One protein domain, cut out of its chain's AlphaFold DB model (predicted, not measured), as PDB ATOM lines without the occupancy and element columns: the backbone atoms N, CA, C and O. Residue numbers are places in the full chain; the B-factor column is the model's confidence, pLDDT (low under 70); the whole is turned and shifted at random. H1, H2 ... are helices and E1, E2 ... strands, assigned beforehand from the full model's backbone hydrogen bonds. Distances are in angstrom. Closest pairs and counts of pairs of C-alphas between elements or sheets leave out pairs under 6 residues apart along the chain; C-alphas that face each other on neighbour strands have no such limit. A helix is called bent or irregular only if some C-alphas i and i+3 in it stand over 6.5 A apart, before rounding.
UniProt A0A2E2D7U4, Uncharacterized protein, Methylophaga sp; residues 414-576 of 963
ATOM      1  N   GLU A 414      26.369  34.796  37.909       51.22
ATOM      2  CA  GLU A 414      26.084  35.111  39.305       51.22
ATOM      3  C   GLU A 414      27.333  35.286  40.191       51.22
ATOM      4  O   GLU A 414      27.287  36.088  41.121       51.22
ATOM      5  N   LYS A 415      28.447  34.587  39.910       53.97
ATOM      6  CA  LYS A 415      29.721  34.749  40.630       53.97
ATOM      7  C   LYS A 415      30.461  35.990  40.157       53.97
ATOM      8  O   LYS A 415      30.966  36.733  40.995       53.97
ATOM      9  N   ILE A 416      30.489  36.240  38.847       53.34
ATOM     10  CA  ILE A 416      31.098  37.449  38.267       53.34
ATOM     11  C   ILE A 416      30.385  38.696  38.818       53.34
ATOM     12  O   ILE A 416      31.031  39.632  39.281       53.34
ATOM     13  N   ALA A 417      29.050  38.657  38.905       51.59
ATOM     14  CA  ALA A 417      28.224  39.717  39.486       51.59
ATOM     15  C   ALA A 417      28.530  40.031  40.969       51.59
ATOM     16  O   ALA A 417      28.123  41.079  41.467       51.59
ATOM     17  N   THR A 418      29.259  39.169  41.693       56.91
ATOM     18  CA  THR A 418      29.692  39.474  43.069       56.91
ATOM     19  C   THR A 418      30.876  40.442  43.146       56.91
ATOM     20  O   THR A 418      31.090  41.011  44.218       56.91
ATOM     21  N   GLY A 419      31.638  40.628  42.058       57.28
ATOM     22  CA  GLY A 419      32.883  41.411  42.040       57.28
ATOM     23  C   GLY A 419      34.038  40.802  42.852       57.28
ATOM     24  O   GLY A 419      35.019  41.478  43.136       57.28
ATOM     25  N   GLU A 420      33.927  39.544  43.292       59.09
ATOM     26  CA  GLU A 420      34.975  38.877  44.083       59.09
ATOM     27  C   GLU A 420      35.874  37.943  43.262       59.09
ATOM     28  O   GLU A 420      36.952  37.590  43.735       59.09
ATOM     29  N   TYR A 421      35.453  37.556  42.055       59.22
ATOM     30  CA  TYR A 421      36.109  36.526  41.248       59.22
ATOM     31  C   TYR A 421      36.419  37.032  39.843       59.22
ATOM     32  O   TYR A 421      35.565  37.654  39.211       59.22
ATOM     33  N   SER A 422      37.604  36.695  39.341       55.78
ATOM     34  CA  SER A 422      37.981  36.872  37.941       55.78
ATOM     35  C   SER A 422      38.198  35.515  37.270       55.78
ATOM     36  O   SER A 422      38.627  34.538  37.885       55.78
ATOM     37  N   GLY A 423      37.847  35.458  35.989       48.28
ATOM     38  CA  GLY A 423      38.068  34.313  35.118       48.28
ATOM     39  C   GLY A 423      38.239  34.840  33.711       48.28
ATOM     40  O   GLY A 423      37.320  35.441  33.155       48.28
ATOM     41  N   GLU A 424      39.434  34.662  33.170       47.50
ATOM     42  CA  GLU A 424      39.804  35.159  31.857       47.50
ATOM     43  C   GLU A 424      40.001  34.003  30.889       47.50
ATOM     44  O   GLU A 424      40.526  32.943  31.221       47.50
ATOM     45  N   THR A 425      39.594  34.250  29.651       42.78
ATOM     46  CA  THR A 425      40.080  33.526  28.481       42.78
ATOM     47  C   THR A 425      40.491  34.580  27.463       42.78
ATOM     48  O   THR A 425      39.690  34.926  26.589       42.78
ATOM     49  N   PRO A 426      41.685  35.181  27.605       41.12
ATOM     50  CA  PRO A 426      42.145  36.190  26.669       41.12
ATOM     51  C   PRO A 426      42.382  35.531  25.312       41.12
ATOM     52  O   PRO A 426      42.893  34.414  25.240       41.12
ATOM     53  N   ASN A 427      42.075  36.236  24.222       37.62
ATOM     54  CA  ASN A 427      42.373  35.740  22.872       37.62
ATOM     55  C   ASN A 427      43.888  35.588  22.626       37.62
ATOM     56  O   ASN A 427      44.300  34.834  21.748       37.62
ATOM     57  N   THR A 428      44.709  36.297  23.407       43.62
ATOM     58  CA  THR A 428      46.174  36.213  23.429       43.62
ATOM     59  C   THR A 428      46.662  36.347  24.878       43.62
ATOM     60  O   THR A 428      46.942  37.467  25.306       43.62
ATOM     61  N   PRO A 429      46.722  35.261  25.671       53.31
ATOM     62  CA  PRO A 429      47.214  35.341  27.043       53.31
ATOM     63  C   PRO A 429      48.707  35.681  27.061       53.31
ATOM     64  O   PRO A 429      49.475  35.196  26.227       53.31
ATOM     65  N   ASN A 430      49.112  36.510  28.021       55.56
ATOM     66  CA  ASN A 430      50.501  36.932  28.208       55.56
ATOM     67  C   ASN A 430      51.188  36.216  29.389       55.56
ATOM     68  O   ASN A 430      52.416  36.222  29.483       55.56
ATOM     69  N   SER A 431      50.398  35.573  30.256       55.31
ATOM     70  CA  SER A 431      50.840  34.839  31.439       55.31
ATOM     71  C   SER A 431      49.842  33.732  31.790       55.31
ATOM     72  O   SER A 431      48.688  33.751  31.363       55.31
ATOM     73  N   GLU A 432      50.267  32.798  32.635       62.41
ATOM     74  CA  GLU A 432      49.388  31.871  33.353       62.41
ATOM     75  C   GLU A 432      49.380  32.255  34.843       62.41
ATOM     76  O   GLU A 432      50.414  32.642  35.391       62.41
ATOM     77  N   ILE A 433      48.218  32.183  35.496       62.53
ATOM     78  CA  ILE A 433      48.013  32.444  36.936       62.53
ATOM     79  C   ILE A 433      47.448  31.174  37.582       62.53
ATOM     80  O   ILE A 433      46.808  30.370  36.904       62.53
ATOM     81  N   GLU A 434      47.683  30.959  38.870       69.31
ATOM     82  CA  GLU A 434      47.171  29.789  39.580       69.31
ATOM     83  C   GLU A 434      45.760  30.017  40.154       69.31
ATOM     84  O   GLU A 434      45.447  31.057  40.739       69.31
ATOM     85  N   GLY A 435      44.873  29.035  39.968       66.25
ATOM     86  CA  GLY A 435      43.532  29.041  40.547       66.25
ATOM     87  C   GLY A 435      43.582  28.970  42.074       66.25
ATOM     88  O   GLY A 435      44.005  27.960  42.629       66.25
ATOM     89  N   GLY A 436      43.109  30.024  42.740       68.31
ATOM     90  CA  GLY A 436      43.260  30.249  44.181       68.31
ATOM     91  C   GLY A 436      44.161  31.441  44.530       68.31
ATOM     92  O   GLY A 436      44.118  31.923  45.665       68.31
ATOM     93  N   GLU A 437      44.932  31.972  43.575       77.38
ATOM     94  CA  GLU A 437      45.686  33.213  43.774       77.38
ATOM     95  C   GLU A 437      44.772  34.446  43.765       77.38
ATOM     96  O   GLU A 437      43.714  34.483  43.131       77.38
ATOM     97  N   TYR A 438      45.206  35.503  44.456       80.62
ATOM     98  CA  TYR A 438      44.534  36.799  44.404       80.62
ATOM     99  C   TYR A 438      45.294  37.753  43.494       80.62
ATOM    100  O   TYR A 438      46.505  37.939  43.633       80.62
ATOM    101  N   ARG A 439      44.563  38.430  42.614       79.31
ATOM    102  CA  ARG A 439      45.087  39.436  41.697       79.31
ATOM    103  C   ARG A 439      44.575  40.817  42.068       79.31
ATOM    104  O   ARG A 439      43.388  40.983  42.346       79.31
ATOM    105  N   LYS A 440      45.461  41.812  42.017       76.00
ATOM    106  CA  LYS A 440      45.109  43.229  42.078       76.00
ATOM    107  C   LYS A 440      45.436  43.926  40.763       76.00
ATOM    108  O   LYS A 440      46.614  44.045  40.420       76.00
ATOM    109  N   ASN A 441      44.401  44.404  40.082       71.06
ATOM    110  CA  ASN A 441      44.493  45.146  38.826       71.06
ATOM    111  C   ASN A 441      44.982  46.602  39.057       71.06
ATOM    112  O   ASN A 441      44.965  47.086  40.199       71.06
ATOM    113  N   PRO A 442      45.423  47.334  38.008       61.47
ATOM    114  CA  PRO A 442      45.875  48.728  38.132       61.47
ATOM    115  C   PRO A 442      44.800  49.720  38.609       61.47
ATOM    116  O   PRO A 442      45.138  50.742  39.206       61.47
ATOM    117  N   ASP A 443      43.520  49.404  38.396       59.06
ATOM    118  CA  ASP A 443      42.348  50.140  38.901       59.06
ATOM    119  C   ASP A 443      42.161  50.057  40.433       59.06
ATOM    120  O   ASP A 443      41.428  50.855  41.021       59.06
ATOM    121  N   GLY A 444      42.857  49.125  41.089       58.47
ATOM    122  CA  GLY A 444      42.788  48.876  42.522       58.47
ATOM    123  C   GLY A 444      41.943  47.665  42.930       58.47
ATOM    124  O   GLY A 444      42.032  47.264  44.091       58.47
ATOM    125  N   GLU A 445      41.169  47.059  42.029       68.31
ATOM    126  CA  GLU A 445      40.271  45.951  42.361       68.31
ATOM    127  C   GLU A 445      41.045  44.663  42.680       68.31
ATOM    128  O   GLU A 445      41.994  44.293  41.986       68.31
ATOM    129  N   VAL A 446      40.635  43.974  43.754       71.56
ATOM    130  CA  VAL A 446      41.228  42.710  44.215       71.56
ATOM    131  C   VAL A 446      40.240  41.569  43.990       71.56
ATOM    132  O   VAL A 446      39.218  41.493  44.683       71.56
ATOM    133  N   THR A 447      40.578  40.663  43.071       77.56
ATOM    134  CA  THR A 447      39.774  39.488  42.694       77.56
ATOM    135  C   THR A 447      40.515  38.184  42.992       77.56
ATOM    136  O   THR A 447      41.744  38.134  42.972       77.56
ATOM    137  N   GLU A 448      39.764  37.130  43.300       75.50
ATOM    138  CA  GLU A 448      40.253  35.750  43.388       75.50
ATOM    139  C   GLU A 448      40.210  35.114  41.991       75.50
ATOM    140  O   GLU A 448      39.175  35.170  41.319       75.50
ATOM    141  N   VAL A 449      41.319  34.520  41.551       70.94
ATOM    142  CA  VAL A 449      41.415  33.841  40.255       70.94
ATOM    143  C   VAL A 449      40.827  32.442  40.388       70.94
ATOM    144  O   VAL A 449      41.322  31.619  41.159       70.94
ATOM    145  N   LEU A 450      39.766  32.155  39.634       64.50
ATOM    146  CA  LEU A 450      39.137  30.834  39.621       64.50
ATOM    147  C   LEU A 450      39.652  29.988  38.453       64.50
ATOM    148  O   LEU A 450      39.590  30.409  37.300       64.50
ATOM    149  N   GLY A 451      40.094  28.765  38.752       61.03
ATOM    150  CA  GLY A 451      40.461  27.768  37.750       61.03
ATOM    151  C   GLY A 451      41.439  26.727  38.288       61.03
ATOM    152  O   GLY A 451      41.316  26.290  39.432       61.03
ATOM    153  N   LYS A 452      42.389  26.297  37.451       59.38
ATOM    154  CA  LYS A 452      43.308  25.190  37.750       59.38
ATOM    155  C   LYS A 452      44.611  25.655  38.398       59.38
ATOM    156  O   LYS A 452      45.058  26.777  38.176       59.38
ATOM    157  N   SER A 453      45.248  24.744  39.131       56.78
ATOM    158  CA  SER A 453      46.617  24.921  39.619       56.78
ATOM    159  C   SER A 453      47.634  24.979  38.473       56.78
ATOM    160  O   SER A 453      47.380  24.453  37.383       56.78
ATOM    161  N   HIS A 454      48.814  25.556  38.711       53.34
ATOM    162  CA  HIS A 454      49.921  25.562  37.739       53.34
ATOM    163  C   HIS A 454      50.329  24.133  37.342       53.34
ATOM    164  O   HIS A 454      50.553  23.858  36.165       53.34
ATOM    165  N   GLU A 455      50.291  23.178  38.280       50.09
ATOM    166  CA  GLU A 455      50.514  21.745  38.004       50.09
ATOM    167  C   GLU A 455      49.490  21.122  37.026       50.09
ATOM    168  O   GLU A 455      49.716  20.033  36.497       50.09
ATOM    169  N   GLN A 456      48.357  21.791  36.788       46.00
ATOM    170  CA  GLN A 456      47.255  21.343  35.930       46.00
ATOM    171  C   GLN A 456      47.033  22.247  34.699       46.00
ATOM    172  O   GLN A 456      46.023  22.094  34.002       46.00
ATOM    173  N   GLY A 457      47.977  23.153  34.413       50.97
ATOM    174  CA  GLY A 457      47.952  24.070  33.265       50.97
ATOM    175  C   GLY A 457      47.421  25.478  33.559       50.97
ATOM    176  O   GLY A 457      47.160  26.216  32.616       50.97
ATOM    177  N   GLY A 458      47.240  25.836  34.836       54.59
ATOM    178  CA  GLY A 458      46.918  27.195  35.275       54.59
ATOM    179  C   GLY A 458      45.619  27.784  34.708       54.59
ATOM    180  O   GLY A 458      44.721  27.084  34.230       54.59
ATOM    181  N   VAL A 459      45.533  29.110  34.784       59.38
ATOM    182  CA  VAL A 459      44.504  29.953  34.173       59.38
ATOM    183  C   VAL A 459      45.201  30.943  33.234       59.38
ATOM    184  O   VAL A 459      45.990  31.761  33.716       59.38
ATOM    185  N   PRO A 460      44.960  30.891  31.911       55.25
ATOM    186  CA  PRO A 460      45.555  31.835  30.970       55.25
ATOM    187  C   PRO A 460      44.985  33.240  31.201       55.25
ATOM    188  O   PRO A 460      43.770  33.420  31.236       55.25
ATOM    189  N   ALA A 461      45.855  34.239  31.331       59.09
ATOM    190  CA  ALA A 461      45.485  35.610  31.673       59.09
ATOM    191  C   ALA A 461      46.236  36.643  30.820       59.09
ATOM    192  O   ALA A 461      47.311  36.366  30.279       59.09
ATOM    193  N   ASP A 462      45.667  37.843  30.707       63.66
ATOM    194  CA  ASP A 462      46.322  38.996  30.081       63.66
ATOM    195  C   ASP A 462      46.602  40.039  31.165       63.66
ATOM    196  O   ASP A 462      45.787  40.902  31.484       63.66
ATOM    197  N   LEU A 463      47.754  39.885  31.820       61.38
ATOM    198  CA  LEU A 463      48.163  40.733  32.929       61.38
ATOM    199  C   LEU A 463      48.582  42.115  32.425       61.38
ATOM    200  O   LEU A 463      49.641  42.266  31.814       61.38
ATOM    201  N   GLU A 464      47.794  43.141  32.748       65.25
ATOM    202  CA  GLU A 464      48.187  44.531  32.517       65.25
ATOM    203  C   GLU A 464      49.453  44.895  33.311       65.25
ATOM    204  O   GLU A 464      49.670  44.440  34.443       65.25
ATOM    205  N   GLN A 465      50.287  45.770  32.748       52.16
ATOM    206  CA  GLN A 465      51.533  46.185  33.387       52.16
ATOM    207  C   GLN A 465      51.259  46.936  34.703       52.16
ATOM    208  O   GLN A 465      50.650  48.002  34.716       52.16
ATOM    209  N   GLY A 466      51.749  46.388  35.819       62.06
ATOM    210  CA  GLY A 466      51.506  46.909  37.172       62.06
ATOM    211  C   GLY A 466      50.536  46.069  38.012       62.06
ATOM    212  O   GLY A 466      50.416  46.318  39.215       62.06
ATOM    213  N   THR A 467      49.907  45.054  37.414       67.06
ATOM    214  CA  THR A 467      49.103  44.046  38.119       67.06
ATOM    215  C   THR A 467      49.943  43.291  39.157       67.06
ATOM    216  O   THR A 467      51.108  42.972  38.918       67.06
ATOM    217  N   LYS A 468      49.365  43.008  40.330       77.44
ATOM    218  CA  LYS A 468      50.043  42.322  41.448       77.44
ATOM    219  C   LYS A 468      49.365  40.993  41.755       77.44
ATOM    220  O   LYS A 468      48.141  40.942  41.802       77.44
ATOM    221  N   ILE A 469      50.159  39.957  42.027       82.31
ATOM    222  CA  ILE A 469      49.685  38.601  42.346       82.31
ATOM    223  C   ILE A 469      50.116  38.210  43.762       82.31
ATOM    224  O   ILE A 469      51.277  38.381  44.145       82.31
ATOM    225  N   LEU A 470      49.167  37.693  44.539       79.50
ATOM    226  CA  LEU A 470      49.379  37.154  45.873       79.50
ATOM    227  C   LEU A 470      49.236  35.631  45.831       79.50
ATOM    228  O   LEU A 470      48.167  35.116  45.507       79.50
ATOM    229  N   SER A 471      50.325  34.946  46.173       81.94
ATOM    230  CA  SER A 471      50.500  33.523  45.913       81.94
ATOM    231  C   SER A 471      49.783  32.631  46.924       81.94
ATOM    232  O   SER A 471      49.882  32.829  48.143       81.94
ATOM    233  N   ASP A 472      49.107  31.606  46.410       79.44
ATOM    234  CA  ASP A 472      48.457  30.545  47.181       79.44
ATOM    235  C   ASP A 472      49.433  29.430  47.605       79.44
ATOM    236  O   ASP A 472      49.119  28.658  48.506       79.44
ATOM    237  N   HIS A 473      50.631  29.396  47.012       77.94
ATOM    238  CA  HIS A 473      51.705  28.434  47.268       77.94
ATOM    239  C   HIS A 473      52.754  28.940  48.272       77.94
ATOM    240  O   HIS A 473      53.359  28.162  49.022       77.94
ATOM    241  N   THR A 474      53.010  30.251  48.295       82.00
ATOM    242  CA  THR A 474      54.082  30.831  49.117       82.00
ATOM    243  C   THR A 474      53.680  30.849  50.595       82.00
ATOM    244  O   THR A 474      52.711  31.496  50.977       82.00
ATOM    245  N   LYS A 475      54.434  30.161  51.461       86.88
ATOM    246  CA  LYS A 475      54.122  30.036  52.901       86.88
ATOM    247  C   LYS A 475      54.536  31.270  53.702       86.88
ATOM    248  O   LYS A 475      55.633  31.795  53.522       86.88
ATOM    249  N   LEU A 476      53.701  31.664  54.662       81.56
ATOM    250  CA  LEU A 476      53.925  32.831  55.526       81.56
ATOM    251  C   LEU A 476      55.107  32.685  56.496       81.56
ATOM    252  O   LEU A 476      55.803  33.660  56.787       81.56
ATOM    253  N   GLY A 477      55.314  31.489  57.050       84.31
ATOM    254  CA  GLY A 477      56.244  31.282  58.162       84.31
ATOM    255  C   GLY A 477      55.717  31.810  59.507       84.31
ATOM    256  O   GLY A 477      54.670  32.454  59.601       84.31
ATOM    257  N   ALA A 478      56.429  31.484  60.589       84.06
ATOM    258  CA  ALA A 478      55.925  31.661  61.954       84.06
ATOM    259  C   ALA A 478      55.724  33.129  62.363       84.06
ATOM    260  O   ALA A 478      54.688  33.458  62.944       84.06
ATOM    261  N   ASP A 479      56.676  34.001  62.028       81.56
ATOM    262  CA  ASP A 479      56.668  35.401  62.467       81.56
ATOM    263  C   ASP A 479      55.593  36.224  61.748       81.56
ATOM    264  O   ASP A 479      54.854  36.975  62.384       81.56
ATOM    265  N   LYS A 480      55.420  36.026  60.434       86.62
ATOM    266  CA  LYS A 480      54.390  36.726  59.648       86.62
ATOM    267  C   LYS A 480      52.988  36.230  60.003       86.62
ATOM    268  O   LYS A 480      52.085  37.037  60.200       86.62
ATOM    269  N   ALA A 481      52.816  34.919  60.200       85.94
ATOM    270  CA  ALA A 481      51.566  34.364  60.723       85.94
ATOM    271  C   ALA A 481      51.253  34.854  62.151       85.94
ATOM    272  O   ALA A 481      50.087  34.929  62.533       85.94
ATOM    273  N   LYS A 482      52.271  35.188  62.961       83.75
ATOM    274  CA  LYS A 482      52.083  35.824  64.273       83.75
ATOM    275  C   LYS A 482      51.612  37.272  64.125       83.75
ATOM    276  O   LYS A 482      50.612  37.616  64.741       83.75
ATOM    277  N   MET A 483      52.249  38.057  63.254       84.88
ATOM    278  CA  MET A 483      51.830  39.427  62.934       84.88
ATOM    279  C   MET A 483      50.361  39.483  62.478       84.88
ATOM    280  O   MET A 483      49.579  40.233  63.046       84.88
ATOM    281  N   PHE A 484      49.931  38.640  61.531       85.06
ATOM    282  CA  PHE A 484      48.525  38.636  61.090       85.06
ATOM    283  C   PHE A 484      47.526  38.168  62.166       85.06
ATOM    284  O   PHE A 484      46.379  38.615  62.166       85.06
ATOM    285  N   ARG A 485      47.947  37.311  63.107       86.69
ATOM    286  CA  ARG A 485      47.135  36.947  64.283       86.69
ATOM    287  C   ARG A 485      46.994  38.089  65.286       86.69
ATOM    288  O   ARG A 485      45.931  38.223  65.878       86.69
ATOM    289  N   GLU A 486      48.048  38.869  65.505       82.25
ATOM    290  CA  GLU A 486      48.090  39.903  66.550       82.25
ATOM    291  C   GLU A 486      47.561  41.260  66.056       82.25
ATOM    292  O   GLU A 486      46.740  41.867  66.738       82.25
ATOM    293  N   ASP A 487      47.949  41.694  64.853       78.38
ATOM    294  CA  ASP A 487      47.605  43.020  64.313       78.38
ATOM    295  C   ASP A 487      46.249  43.044  63.579       78.38
ATOM    296  O   ASP A 487      45.599  44.087  63.511       78.38
ATOM    297  N   PHE A 488      45.817  41.905  63.019       77.69
ATOM    298  CA  PHE A 488      44.607  41.794  62.184       77.69
ATOM    299  C   PHE A 488      43.576  40.777  62.708       77.69
ATOM    300  O   PHE A 488      42.519  40.615  62.096       77.69
ATOM    301  N   ASP A 489      43.855  40.101  63.831       83.31
ATOM    302  CA  ASP A 489      42.971  39.103  64.456       83.31
ATOM    303  C   ASP A 489      42.523  37.986  63.473       83.31
ATOM    304  O   ASP A 489      41.359  37.587  63.421       83.31
ATOM    305  N   LEU A 490      43.438  37.467  62.644       86.25
ATOM    306  CA  LEU A 490      43.159  36.393  61.671       86.25
ATOM    307  C   LEU A 490      43.689  35.031  62.167       86.25
ATOM    308  O   LEU A 490      44.851  34.952  62.547       86.25
ATOM    309  N   ASP A 491      42.898  33.942  62.133       86.69
ATOM    310  CA  ASP A 491      43.347  32.585  62.553       86.69
ATOM    311  C   ASP A 491      44.290  31.939  61.522       86.69
ATOM    312  O   ASP A 491      43.906  31.053  60.760       86.69
ATOM    313  N   ILE A 492      45.538  32.411  61.496       88.62
ATOM    314  CA  ILE A 492      46.538  32.061  60.483       88.62
ATOM    315  C   ILE A 492      47.739  31.344  61.110       88.62
ATOM    316  O   ILE A 492      48.306  31.762  62.128       88.62
ATOM    317  N   LYS A 493      48.159  30.247  60.481       90.75
ATOM    318  CA  LYS A 493      49.248  29.363  60.920       90.75
ATOM    319  C   LYS A 493      50.472  29.525  60.020       90.75
ATOM    320  O   LYS A 493      50.387  29.913  58.867       90.75
ATOM    321  N   ALA A 494      51.641  29.157  60.541       87.00
ATOM    322  CA  ALA A 494      52.926  29.290  59.839       87.00
ATOM    323  C   ALA A 494      53.025  28.511  58.508       87.00
ATOM    324  O   ALA A 494      53.919  28.775  57.706       87.00
ATOM    325  N   LYS A 495      52.151  27.512  58.322       89.19
ATOM    326  CA  LYS A 495      52.069  26.656  57.132       89.19
ATOM    327  C   LYS A 495      51.133  27.208  56.048       89.19
ATOM    328  O   LYS A 495      51.176  26.681  54.941       89.19
ATOM    329  N   ASP A 496      50.284  28.165  56.414       88.69
ATOM    330  CA  ASP A 496      49.277  28.773  55.548       88.69
ATOM    331  C   ASP A 496      49.982  29.793  54.630       88.69
ATOM    332  O   ASP A 496      51.123  30.210  54.899       88.69
ATOM    333  N   THR A 497      49.348  30.154  53.522       88.62
ATOM    334  CA  THR A 497      49.977  30.928  52.442       88.62
ATOM    335  C   THR A 497      49.545  32.389  52.417       88.62
ATOM    336  O   THR A 497      48.805  32.854  53.286       88.62
ATOM    337  N   TYR A 498      50.068  33.174  51.476       85.31
ATOM    338  CA  TYR A 498      49.702  34.586  51.393       85.31
ATOM    339  C   TYR A 498      48.257  34.778  50.901       85.31
ATOM    340  O   TYR A 498      47.561  35.636  51.447       85.31
ATOM    341  N   ALA A 499      47.761  33.942  49.982       86.81
ATOM    342  CA  ALA A 499      46.338  33.912  49.622       86.81
ATOM    343  C   ALA A 499      45.433  33.546  50.820       86.81
ATOM    344  O   ALA A 499      44.416  34.211  51.040       86.81
ATOM    345  N   ASP A 500      45.844  32.585  51.668       89.44
ATOM    346  CA  ASP A 500      45.112  32.195  52.891       89.44
ATOM    347  C   ASP A 500      44.832  33.384  53.839       89.44
ATOM    348  O   ASP A 500      43.887  33.336  54.635       89.44
ATOM    349  N   VAL A 501      45.621  34.467  53.772       86.62
ATOM    350  CA  VAL A 501      45.393  35.695  54.555       86.62
ATOM    351  C   VAL A 501      44.067  36.355  54.176       86.62
ATOM    352  O   VAL A 501      43.253  36.677  55.050       86.62
ATOM    353  N   LEU A 502      43.826  36.526  52.875       87.56
ATOM    354  CA  LEU A 502      42.601  37.127  52.345       87.56
ATOM    355  C   LEU A 502      41.413  36.183  52.502       87.56
ATOM    356  O   LEU A 502      40.310  36.618  52.828       87.56
ATOM    357  N   ASP A 503      41.659  34.885  52.382       88.19
ATOM    358  CA  ASP A 503      40.677  33.833  52.594       88.19
ATOM    359  C   ASP A 503      40.132  33.809  54.029       88.19
ATOM    360  O   ASP A 503      38.918  33.761  54.257       88.19
ATOM    361  N   ASN A 504      41.020  33.895  55.024       87.25
ATOM    362  CA  ASN A 504      40.632  34.005  56.429       87.25
ATOM    363  C   ASN A 504      39.949  35.344  56.732       87.25
ATOM    364  O   ASN A 504      38.953  35.368  57.461       87.25
ATOM    365  N   PHE A 505      40.401  36.441  56.119       85.88
ATOM    366  CA  PHE A 505      39.715  37.729  56.213       85.88
ATOM    367  C   PHE A 505      38.291  37.673  55.637       85.88
ATOM    368  O   PHE A 505      37.350  38.094  56.310       85.88
ATOM    369  N   LYS A 506      38.082  37.088  54.452       84.94
ATOM    370  CA  LYS A 506      36.758  36.896  53.825       84.94
ATOM    371  C   LYS A 506      35.816  36.042  54.677       84.94
ATOM    372  O   LYS A 506      34.621  36.340  54.775       84.94
ATOM    373  N   LYS A 507      36.352  35.008  55.338       87.31
ATOM    374  CA  LYS A 507      35.618  34.146  56.285       87.31
ATOM    375  C   LYS A 507      35.233  34.905  57.564       87.31
ATOM    376  O   LYS A 507      34.084  34.800  57.995       87.31
ATOM    377  N   LYS A 508      36.150  35.688  58.150       83.56
ATOM    378  CA  LYS A 508      35.946  36.396  59.431       83.56
ATOM    379  C   LYS A 508      35.123  37.684  59.311       83.56
ATOM    380  O   LYS A 508      34.248  37.915  60.139       83.56
ATOM    381  N   SER A 509      35.353  38.484  58.272       78.12
ATOM    382  CA  SER A 509      34.603  39.722  57.984       78.12
ATOM    383  C   SER A 509      33.138  39.482  57.596       78.12
ATOM    384  O   SER A 509      32.331  40.406  57.626       78.12
ATOM    385  N   GLY A 510      32.788  38.252  57.210       78.44
ATOM    386  CA  GLY A 510      31.473  37.921  56.664       78.44
ATOM    387  C   GLY A 510      31.311  38.255  55.178       78.44
ATOM    388  O   GLY A 510      30.233  38.009  54.641       78.44
ATOM    389  N   LEU A 511      32.363  38.730  54.499       77.12
ATOM    390  CA  LEU A 511      32.344  39.058  53.069       77.12
ATOM    391  C   LEU A 511      31.866  37.868  52.215       77.12
ATOM    392  O   LEU A 511      30.987  38.038  51.377       77.12
ATOM    393  N   ASN A 512      32.297  36.639  52.532       80.38
ATOM    394  CA  ASN A 512      31.808  35.418  51.867       80.38
ATOM    395  C   ASN A 512      30.287  35.194  51.986       80.38
ATOM    396  O   ASN A 512      29.695  34.558  51.115       80.38
ATOM    397  N   LYS A 513      29.641  35.677  53.057       85.06
ATOM    398  CA  LYS A 513      28.180  35.584  53.213       85.06
ATOM    399  C   LYS A 513      27.489  36.623  52.334       85.06
ATOM    400  O   LYS A 513      26.592  36.262  51.587       85.06
ATOM    401  N   ILE A 514      27.975  37.865  52.364       73.50
ATOM    402  CA  ILE A 514      27.459  38.975  51.549       73.50
ATOM    403  C   ILE A 514      27.541  38.630  50.057       73.50
ATOM    404  O   ILE A 514      26.540  38.727  49.357       73.50
ATOM    405  N   SER A 515      28.695  38.156  49.577       75.12
ATOM    406  CA  SER A 515      28.872  37.789  48.167       75.12
ATOM    407  C   SER A 515      27.965  36.631  47.750       75.12
ATOM    408  O   SER A 515      27.379  36.678  46.673       75.12
ATOM    409  N   LYS A 516      27.762  35.633  48.621       81.94
ATOM    410  CA  LYS A 516      26.816  34.540  48.362       81.94
ATOM    411  C   LYS A 516      25.352  35.003  48.375       81.94
ATOM    412  O   LYS A 516      24.556  34.524  47.576       81.94
ATOM    413  N   GLU A 517      24.985  35.934  49.251       78.00
ATOM    414  CA  GLU A 517      23.642  36.523  49.262       78.00
ATOM    415  C   GLU A 517      23.383  37.361  47.999       78.00
ATOM    416  O   GLU A 517      22.284  37.292  47.452       78.00
ATOM    417  N   ILE A 518      24.393  38.072  47.479       68.75
ATOM    418  CA  ILE A 518      24.335  38.744  46.170       68.75
ATOM    419  C   ILE A 518      24.177  37.709  45.040       68.75
ATOM    420  O   ILE A 518      23.272  37.853  44.225       68.75
ATOM    421  N   GLU A 519      24.972  36.632  45.025       71.69
ATOM    422  CA  GLU A 519      24.861  35.524  44.055       71.69
ATOM    423  C   GLU A 519      23.435  34.924  44.032       71.69
ATOM    424  O   GLU A 519      22.810  34.794  42.974       71.69
ATOM    425  N   ASP A 520      22.874  34.619  45.209       80.44
ATOM    426  CA  ASP A 520      21.529  34.050  45.375       80.44
ATOM    427  C   ASP A 520      20.391  35.045  45.057       80.44
ATOM    428  O   ASP A 520      19.265  34.617  44.770       80.44
ATOM    429  N   LEU A 521      20.632  36.359  45.130       66.38
ATOM    430  CA  LEU A 521      19.685  37.393  44.694       66.38
ATOM    431  C   LEU A 521      19.751  37.612  43.179       66.38
ATOM    432  O   LEU A 521      18.698  37.677  42.548       66.38
ATOM    433  N   THR A 522      20.940  37.622  42.577       65.31
ATOM    434  CA  THR A 522      21.129  37.706  41.118       65.31
ATOM    435  C   THR A 522      20.445  36.537  40.403       65.31
ATOM    436  O   THR A 522      19.666  36.758  39.479       65.31
ATOM    437  N   LYS A 523      20.576  35.308  40.924       73.69
ATOM    438  CA  LYS A 523      19.821  34.122  40.457       73.69
ATOM    439  C   LYS A 523      18.299  34.255  40.550       73.69
ATOM    440  O   LYS A 523      17.571  33.541  39.861       73.69
ATOM    441  N   LYS A 524      17.786  35.095  41.455       73.31
ATOM    442  CA  LYS A 524      16.345  35.388  41.548       73.31
ATOM    443  C   LYS A 524      15.951  36.462  40.547       73.31
ATOM    444  O   LYS A 524      14.909  36.313  39.927       73.31
ATOM    445  N   VAL A 525      16.782  37.488  40.351       62.00
ATOM    446  CA  VAL A 525      16.573  38.509  39.312       62.00
ATOM    447  C   VAL A 525      16.461  37.845  37.940       62.00
ATOM    448  O   VAL A 525      15.467  38.067  37.258       62.00
ATOM    449  N   GLU A 526      17.394  36.958  37.589       59.72
ATOM    450  CA  GLU A 526      17.370  36.170  36.349       59.72
ATOM    451  C   GLU A 526      16.026  35.433  36.161       59.72
ATOM    452  O   GLU A 526      15.288  35.703  35.211       59.72
ATOM    453  N   LYS A 527      15.622  34.621  37.146       71.38
ATOM    454  CA  LYS A 527      14.355  33.860  37.128       71.38
ATOM    455  C   LYS A 527      13.089  34.718  37.134       71.38
ATOM    456  O   LYS A 527      12.043  34.269  36.673       71.38
ATOM    457  N   GLU A 528      13.132  35.933  37.682       62.25
ATOM    458  CA  GLU A 528      12.027  36.888  37.550       62.25
ATOM    459  C   GLU A 528      12.033  37.557  36.164       62.25
ATOM    460  O   GLU A 528      10.957  37.829  35.628       62.25
ATOM    461  N   THR A 529      13.198  37.775  35.537       54.34
ATOM    462  CA  THR A 529      13.287  38.335  34.176       54.34
ATOM    463  C   THR A 529      12.801  37.382  33.083       54.34
ATOM    464  O   THR A 529      12.165  37.864  32.144       54.34
ATOM    465  N   GLU A 530      13.005  36.068  33.235       64.44
ATOM    466  CA  GLU A 530      12.560  35.016  32.297       64.44
ATOM    467  C   GLU A 530      11.031  34.897  32.154       64.44
ATOM    468  O   GLU A 530      10.540  34.376  31.155       64.44
ATOM    469  N   LYS A 531      10.249  35.372  33.132       68.44
ATOM    470  CA  LYS A 531       8.780  35.291  33.091       68.44
ATOM    471  C   LYS A 531       8.231  36.295  32.083       68.44
ATOM    472  O   LYS A 531       8.389  37.494  32.307       68.44
ATOM    473  N   GLU A 532       7.572  35.839  31.021       47.16
ATOM    474  CA  GLU A 532       7.136  36.718  29.923       47.16
ATOM    475  C   GLU A 532       6.226  37.863  30.397       47.16
ATOM    476  O   GLU A 532       6.562  39.023  30.169       47.16
ATOM    477  N   ASP A 533       5.168  37.557  31.156       49.66
ATOM    478  CA  ASP A 533       4.229  38.556  31.678       49.66
ATOM    479  C   ASP A 533       3.807  38.248  33.124       49.66
ATOM    480  O   ASP A 533       3.254  37.187  33.421       49.66
ATOM    481  N   SER A 534       4.036  39.184  34.055       53.62
ATOM    482  CA  SER A 534       3.340  39.180  35.350       53.62
ATOM    483  C   SER A 534       3.303  40.572  35.986       53.62
ATOM    484  O   SER A 534       4.316  41.267  36.050       53.62
ATOM    485  N   ALA A 535       2.144  40.959  36.530       57.28
ATOM    486  CA  ALA A 535       1.936  42.261  37.179       57.28
ATOM    487  C   ALA A 535       2.785  42.474  38.454       57.28
ATOM    488  O   ALA A 535       2.876  43.585  38.964       57.28
ATOM    489  N   THR A 536       3.405  41.413  38.977       56.66
ATOM    490  CA  THR A 536       4.330  41.444  40.119       56.66
ATOM    491  C   THR A 536       5.805  41.441  39.712       56.66
ATOM    492  O   THR A 536       6.650  41.634  40.582       56.66
ATOM    493  N   LYS A 537       6.139  41.276  38.421       53.19
ATOM    494  CA  LYS A 537       7.526  41.236  37.917       53.19
ATOM    495  C   LYS A 537       8.313  42.489  38.305       53.19
ATOM    496  O   LYS A 537       9.405  42.377  38.848       53.19
ATOM    497  N   GLU A 538       7.738  43.667  38.074       51.31
ATOM    498  CA  GLU A 538       8.374  44.958  38.366       51.31
ATOM    499  C   GLU A 538       8.641  45.136  39.871       51.31
ATOM    500  O   GLU A 538       9.774  45.396  40.265       51.31
ATOM    501  N   ILE A 539       7.642  44.853  40.714       59.44
ATOM    502  CA  ILE A 539       7.739  44.933  42.183       59.44
ATOM    503  C   ILE A 539       8.762  43.921  42.735       59.44
ATOM    504  O   ILE A 539       9.541  44.238  43.635       59.44
ATOM    505  N   ASN A 540       8.800  42.701  42.186       62.00
ATOM    506  CA  ASN A 540       9.787  41.688  42.564       62.00
ATOM    507  C   ASN A 540      11.213  42.141  42.206       62.00
ATOM    508  O   ASN A 540      12.126  41.981  43.016       62.00
ATOM    509  N   LEU A 541      11.410  42.713  41.014       58.81
ATOM    510  CA  LEU A 541      12.709  43.214  40.559       58.81
ATOM    511  C   LEU A 541      13.169  44.440  41.361       58.81
ATOM    512  O   LEU A 541      14.350  44.520  41.697       58.81
ATOM    513  N   GLU A 542      12.260  45.346  41.727       58.72
ATOM    514  CA  GLU A 542      12.541  46.482  42.612       58.72
ATOM    515  C   GLU A 542      13.029  45.998  43.990       58.72
ATOM    516  O   GLU A 542      14.136  46.338  44.413       58.72
ATOM    517  N   PHE A 543      12.280  45.097  44.637       74.19
ATOM    518  CA  PHE A 543      12.630  44.518  45.943       74.19
ATOM    519  C   PHE A 543      13.945  43.720  45.937       74.19
ATOM    520  O   PHE A 543      14.716  43.759  46.900       74.19
ATOM    521  N   LEU A 544      14.223  42.974  44.862       61.16
ATOM    522  CA  LEU A 544      15.493  42.258  44.709       61.16
ATOM    523  C   LEU A 544      16.660  43.236  44.505       61.16
ATOM    524  O   LEU A 544      17.721  43.039  45.097       61.16
ATOM    525  N   SER A 545      16.454  44.311  43.739       56.25
ATOM    526  CA  SER A 545      17.467  45.343  43.486       56.25
ATOM    527  C   SER A 545      17.803  46.150  44.742       56.25
ATOM    528  O   SER A 545      18.976  46.416  45.000       56.25
ATOM    529  N   GLU A 546      16.805  46.502  45.559       69.50
ATOM    530  CA  GLU A 546      17.012  47.183  46.845       69.50
ATOM    531  C   GLU A 546      17.858  46.324  47.800       69.50
ATOM    532  O   GLU A 546      18.831  46.807  48.382       69.50
ATOM    533  N   LYS A 547      17.583  45.015  47.873       69.25
ATOM    534  CA  LYS A 547      18.383  44.077  48.677       69.25
ATOM    535  C   LYS A 547      19.813  43.897  48.178       69.25
ATOM    536  O   LYS A 547      20.720  43.794  49.000       69.25
ATOM    537  N   ILE A 548      20.026  43.865  46.862       68.50
ATOM    538  CA  ILE A 548      21.380  43.832  46.289       68.50
ATOM    539  C   ILE A 548      22.129  45.114  46.677       68.50
ATOM    540  O   ILE A 548      23.235  45.025  47.208       68.50
ATOM    541  N   LYS A 549      21.501  46.290  46.534       71.69
ATOM    542  CA  LYS A 549      22.086  47.580  46.935       71.69
ATOM    543  C   LYS A 549      22.478  47.611  48.418       71.69
ATOM    544  O   LYS A 549      23.599  47.999  48.739       71.69
ATOM    545  N   GLU A 550      21.600  47.170  49.324       75.69
ATOM    546  CA  GLU A 550      21.923  47.089  50.757       75.69
ATOM    547  C   GLU A 550      23.152  46.210  51.047       75.69
ATOM    548  O   GLU A 550      23.912  46.481  51.980       75.69
ATOM    549  N   LEU A 551      23.321  45.116  50.300       70.06
ATOM    550  CA  LEU A 551      24.455  44.206  50.449       70.06
ATOM    551  C   LEU A 551      25.733  44.786  49.835       70.06
ATOM    552  O   LEU A 551      26.795  44.654  50.437       70.06
ATOM    553  N   GLU A 552      25.649  45.495  48.708       66.25
ATOM    554  CA  GLU A 552      26.785  46.220  48.127       66.25
ATOM    555  C   GLU A 552      27.288  47.353  49.032       66.25
ATOM    556  O   GLU A 552      28.499  47.518  49.198       66.25
ATOM    557  N   GLU A 553      26.389  48.109  49.668       72.81
ATOM    558  CA  GLU A 553      26.764  49.140  50.646       72.81
ATOM    559  C   GLU A 553      27.499  48.537  51.855       72.81
ATOM    560  O   GLU A 553      28.477  49.115  52.330       72.81
ATOM    561  N   LYS A 554      27.113  47.326  52.288       74.88
ATOM    562  CA  LYS A 554      27.834  46.541  53.308       74.88
ATOM    563  C   LYS A 554      29.151  45.946  52.769       74.88
ATOM    564  O   LYS A 554      30.111  45.827  53.532       74.88
ATOM    565  N   ARG A 555      29.241  45.615  51.470       76.62
ATOM    566  CA  ARG A 555      30.450  45.084  50.800       76.62
ATOM    567  C   ARG A 555      31.560  46.132  50.692       76.62
ATOM    568  O   ARG A 555      32.716  45.818  50.965       76.62
ATOM    569  N   LYS A 556      31.228  47.373  50.316       70.88
ATOM    570  CA  LYS A 556      32.188  48.468  50.050       70.88
ATOM    571  C   LYS A 556      33.278  48.655  51.126       70.88
ATOM    572  O   LYS A 556      34.453  48.561  50.764       70.88
ATOM    573  N   PRO A 557      32.966  48.865  52.424       68.69
ATOM    574  CA  PRO A 557      34.001  49.054  53.447       68.69
ATOM    575  C   PRO A 557      34.852  47.795  53.679       68.69
ATOM    576  O   PRO A 557      36.042  47.905  53.966       68.69
ATOM    577  N   LEU A 558      34.274  46.600  53.509       73.62
ATOM    578  CA  LEU A 558      35.009  45.337  53.622       73.62
ATOM    579  C   LEU A 558      35.956  45.117  52.435       73.62
ATOM    580  O   LEU A 558      37.048  44.593  52.630       73.62
ATOM    581  N   SER A 559      35.579  45.560  51.232       65.81
ATOM    582  CA  SER A 559      36.444  45.504  50.046       65.81
ATOM    583  C   SER A 559      37.637  46.463  50.156       65.81
ATOM    584  O   SER A 559      38.763  46.082  49.850       65.81
ATOM    585  N   ALA A 560      37.443  47.666  50.707       68.44
ATOM    586  CA  ALA A 560      38.553  48.582  50.995       68.44
ATOM    587  C   ALA A 560      39.539  47.994  52.029       68.44
ATOM    588  O   ALA A 560      40.756  48.091  51.870       68.44
ATOM    589  N   ALA A 561      39.031  47.316  53.064       70.88
ATOM    590  CA  ALA A 561      39.867  46.592  54.022       70.88
ATOM    591  C   ALA A 561      40.575  45.369  53.391       70.88
ATOM    592  O   ALA A 561      41.753  45.139  53.672       70.88
ATOM    593  N   LYS A 562      39.901  44.635  52.487       78.38
ATOM    594  CA  LYS A 562      40.490  43.557  51.663       78.38
ATOM    595  C   LYS A 562      41.680  44.078  50.851       78.38
ATOM    596  O   LYS A 562      42.731  43.446  50.834       78.38
ATOM    597  N   GLU A 563      41.547  45.252  50.238       74.62
ATOM    598  CA  GLU A 563      42.603  45.887  49.443       74.62
ATOM    599  C   GLU A 563      43.817  46.312  50.289       74.62
ATOM    600  O   GLU A 563      44.963  46.051  49.921       74.62
ATOM    601  N   GLN A 564      43.588  46.911  51.463       72.62
ATOM    602  CA  GLN A 564      44.662  47.257  52.403       72.62
ATOM    603  C   GLN A 564      45.421  46.013  52.884       72.62
ATOM    604  O   GLN A 564      46.655  46.009  52.906       72.62
ATOM    605  N   LEU A 565      44.692  44.943  53.212       76.62
ATOM    606  CA  LEU A 565      45.272  43.668  53.623       76.62
ATOM    607  C   LEU A 565      46.046  42.995  52.477       76.62
ATOM    608  O   LEU A 565      47.153  42.512  52.711       76.62
ATOM    609  N   PHE A 566      45.529  43.043  51.242       83.38
ATOM    610  CA  PHE A 566      46.232  42.587  50.037       83.38
ATOM    611  C   PHE A 566      47.564  43.323  49.874       83.38
ATOM    612  O   PHE A 566      48.612  42.689  49.760       83.38
ATOM    613  N   ASN A 567      47.546  44.663  49.913       77.19
ATOM    614  CA  ASN A 567      48.752  45.479  49.750       77.19
ATOM    615  C   ASN A 567      49.814  45.111  50.810       77.19
ATOM    616  O   ASN A 567      50.998  45.018  50.483       77.19
ATOM    617  N   LYS A 568      49.394  44.849  52.061       75.69
ATOM    618  CA  LYS A 568      50.300  44.461  53.152       75.69
ATOM    619  C   LYS A 568      50.830  43.031  53.019       75.69
ATOM    620  O   LYS A 568      52.013  42.793  53.265       75.69
ATOM    621  N   ALA A 569      49.983  42.086  52.620       77.69
ATOM    622  CA  ALA A 569      50.387  40.710  52.355       77.69
ATOM    623  C   ALA A 569      51.387  40.643  51.189       77.69
ATOM    624  O   ALA A 569      52.420  39.989  51.318       77.69
ATOM    625  N   PHE A 570      51.148  41.398  50.113       82.94
ATOM    626  CA  PHE A 570      52.042  41.490  48.959       82.94
ATOM    627  C   PHE A 570      53.404  42.110  49.317       82.94
ATOM    628  O   PHE A 570      54.439  41.537  48.989       82.94
ATOM    629  N   GLU A 571      53.438  43.222  50.064       80.50
ATOM    630  CA  GLU A 571      54.693  43.807  50.580       80.50
ATOM    631  C   GLU A 571      55.518  42.764  51.359       80.50
ATOM    632  O   GLU A 571      56.726  42.618  51.158       80.50
ATOM    633  N   LEU A 572      54.851  41.996  52.225       77.94
ATOM    634  CA  LEU A 572      55.482  40.959  53.034       77.94
ATOM    635  C   LEU A 572      55.859  39.703  52.241       77.94
ATOM    636  O   LEU A 572      56.717  38.961  52.724       77.94
ATOM    637  N   GLN A 573      55.231  39.438  51.092       85.69
ATOM    638  CA  GLN A 573      55.584  38.372  50.149       85.69
ATOM    639  C   GLN A 573      56.873  38.740  49.416       85.69
ATOM    640  O   GLN A 573      57.850  37.994  49.495       85.69
ATOM    641  N   GLU A 574      56.918  39.920  48.798       79.06
ATOM    642  CA  GLU A 574      58.091  40.407  48.068       79.06
ATOM    643  C   GLU A 574      59.297  40.603  48.996       79.06
ATOM    644  O   GLU A 574      60.404  40.184  48.667       79.06
ATOM    645  N   GLY A 575      59.078  41.098  50.220       69.88
ATOM    646  CA  GLY A 575      60.114  41.184  51.253       69.88
ATOM    647  C   GLY A 575      60.646  39.838  51.776       69.88
ATOM    648  O   GLY A 575      61.602  39.833  52.549       69.88
ATOM    649  N   SER A 576      60.050  38.695  51.397       66.25
ATOM    650  CA  SER A 576      60.596  37.353  51.696       66.25
ATOM    651  C   SER A 576      61.689  36.922  50.729       66.25
ATOM    652  O   SER A 576      62.476  36.043  51.074       66.25
TER     653      SER A 576
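This is residues 414 to 576 of the 963 residues of an uncharacterized protein of Methylophaga sp (UniProt A0A2E2D7U4). A long helical hairpin, H3 with the arm H4a, reaches out from a head in which H2 and the arm H4b lie side by side over one face of a small three-stranded sheet. H4 bends between hairpin and head, H1 lies alongside H2 in the head, and a two-stranded ribbon, E1 and E4, lies off the end of E3. The printed part has 163 residues, mostly helix by class, in the order E1 E2 E3 E4 E5 H1 H2 H3 H4; the larger sheet runs E3 E2 E5, antiparallel. It is only just compact, close to loose, with a radius of gyration of the C-alphas of 18.2 A and spans of 61 by 41 by 26 A.

In the sheet, E2, residues 438 to 440, is the inner strand between E3, residues 446 to 449, and E5, residues 468 to 470. E2 and E3 form a hairpin, with N 439 and O 447 at 2.9 A; between E2 and E5, N 440 and O 468 are at 2.8 A. H4, residues 537 to 574, was assigned as one helix by its hydrogen bonds but is bent, C-alphas 554 and 557 being 6.7 A apart; its arms H4a, residues 537 to 554, and H4b, residues 557 to 574, stand at a steep tilt of 46 degrees. H4b and H2, residues 498 to 509, are on the same face of the sheet, making two layers, helices on one face of a sheet, at heights of 9.3 A and 10.3 A. They touch at a shallow tilt of 21 degrees, opposite ways, closest at the C-alphas of Tyr 498 and Ala 569, 6.2 A. H1, residues 477 to 487, is close to H2 but not clearly touching, with the C-alphas of Phe 484 and Val 501 closest at 7.8 A. H3, residues 511 to 529, touches H4a in a helical hairpin, closest at the C-alphas of Ile 518 and Ile 548, 5.9 A. E1, residues 431 to 433, and E4, residues 459 to 461, are antiparallel, with N 459 and O 433 at 2.8 A; the closest C-alphas of E1 and E3, Ile 433 and Val 449, are 7.5 A apart. Each O i to N i+4 pair is within hydrogen-bond range in H1, H4a and H4b, against 7 of 8 in H2 and 13 of 15 in H3.

E1 begins at C-alpha 431 (50.840, 34.839, 31.439), and H4b ends at C-alpha 574 (58.091, 40.407, 48.068). H3 is 26.8 A long, H4a 26.0 A, H4b 26.2 A, H2 17.3 A and H1 15.8 A.

The C-alphas farthest apart, of Asp 479 and Asp 533, are 60.9 A apart, and residues 530 to 535 stand free. The printed part has no cut, and no link is long. Its mean pLDDT is 70.2; 76 residues are under 70, among them 414 to 436, 450 to 467 and 528 to 542.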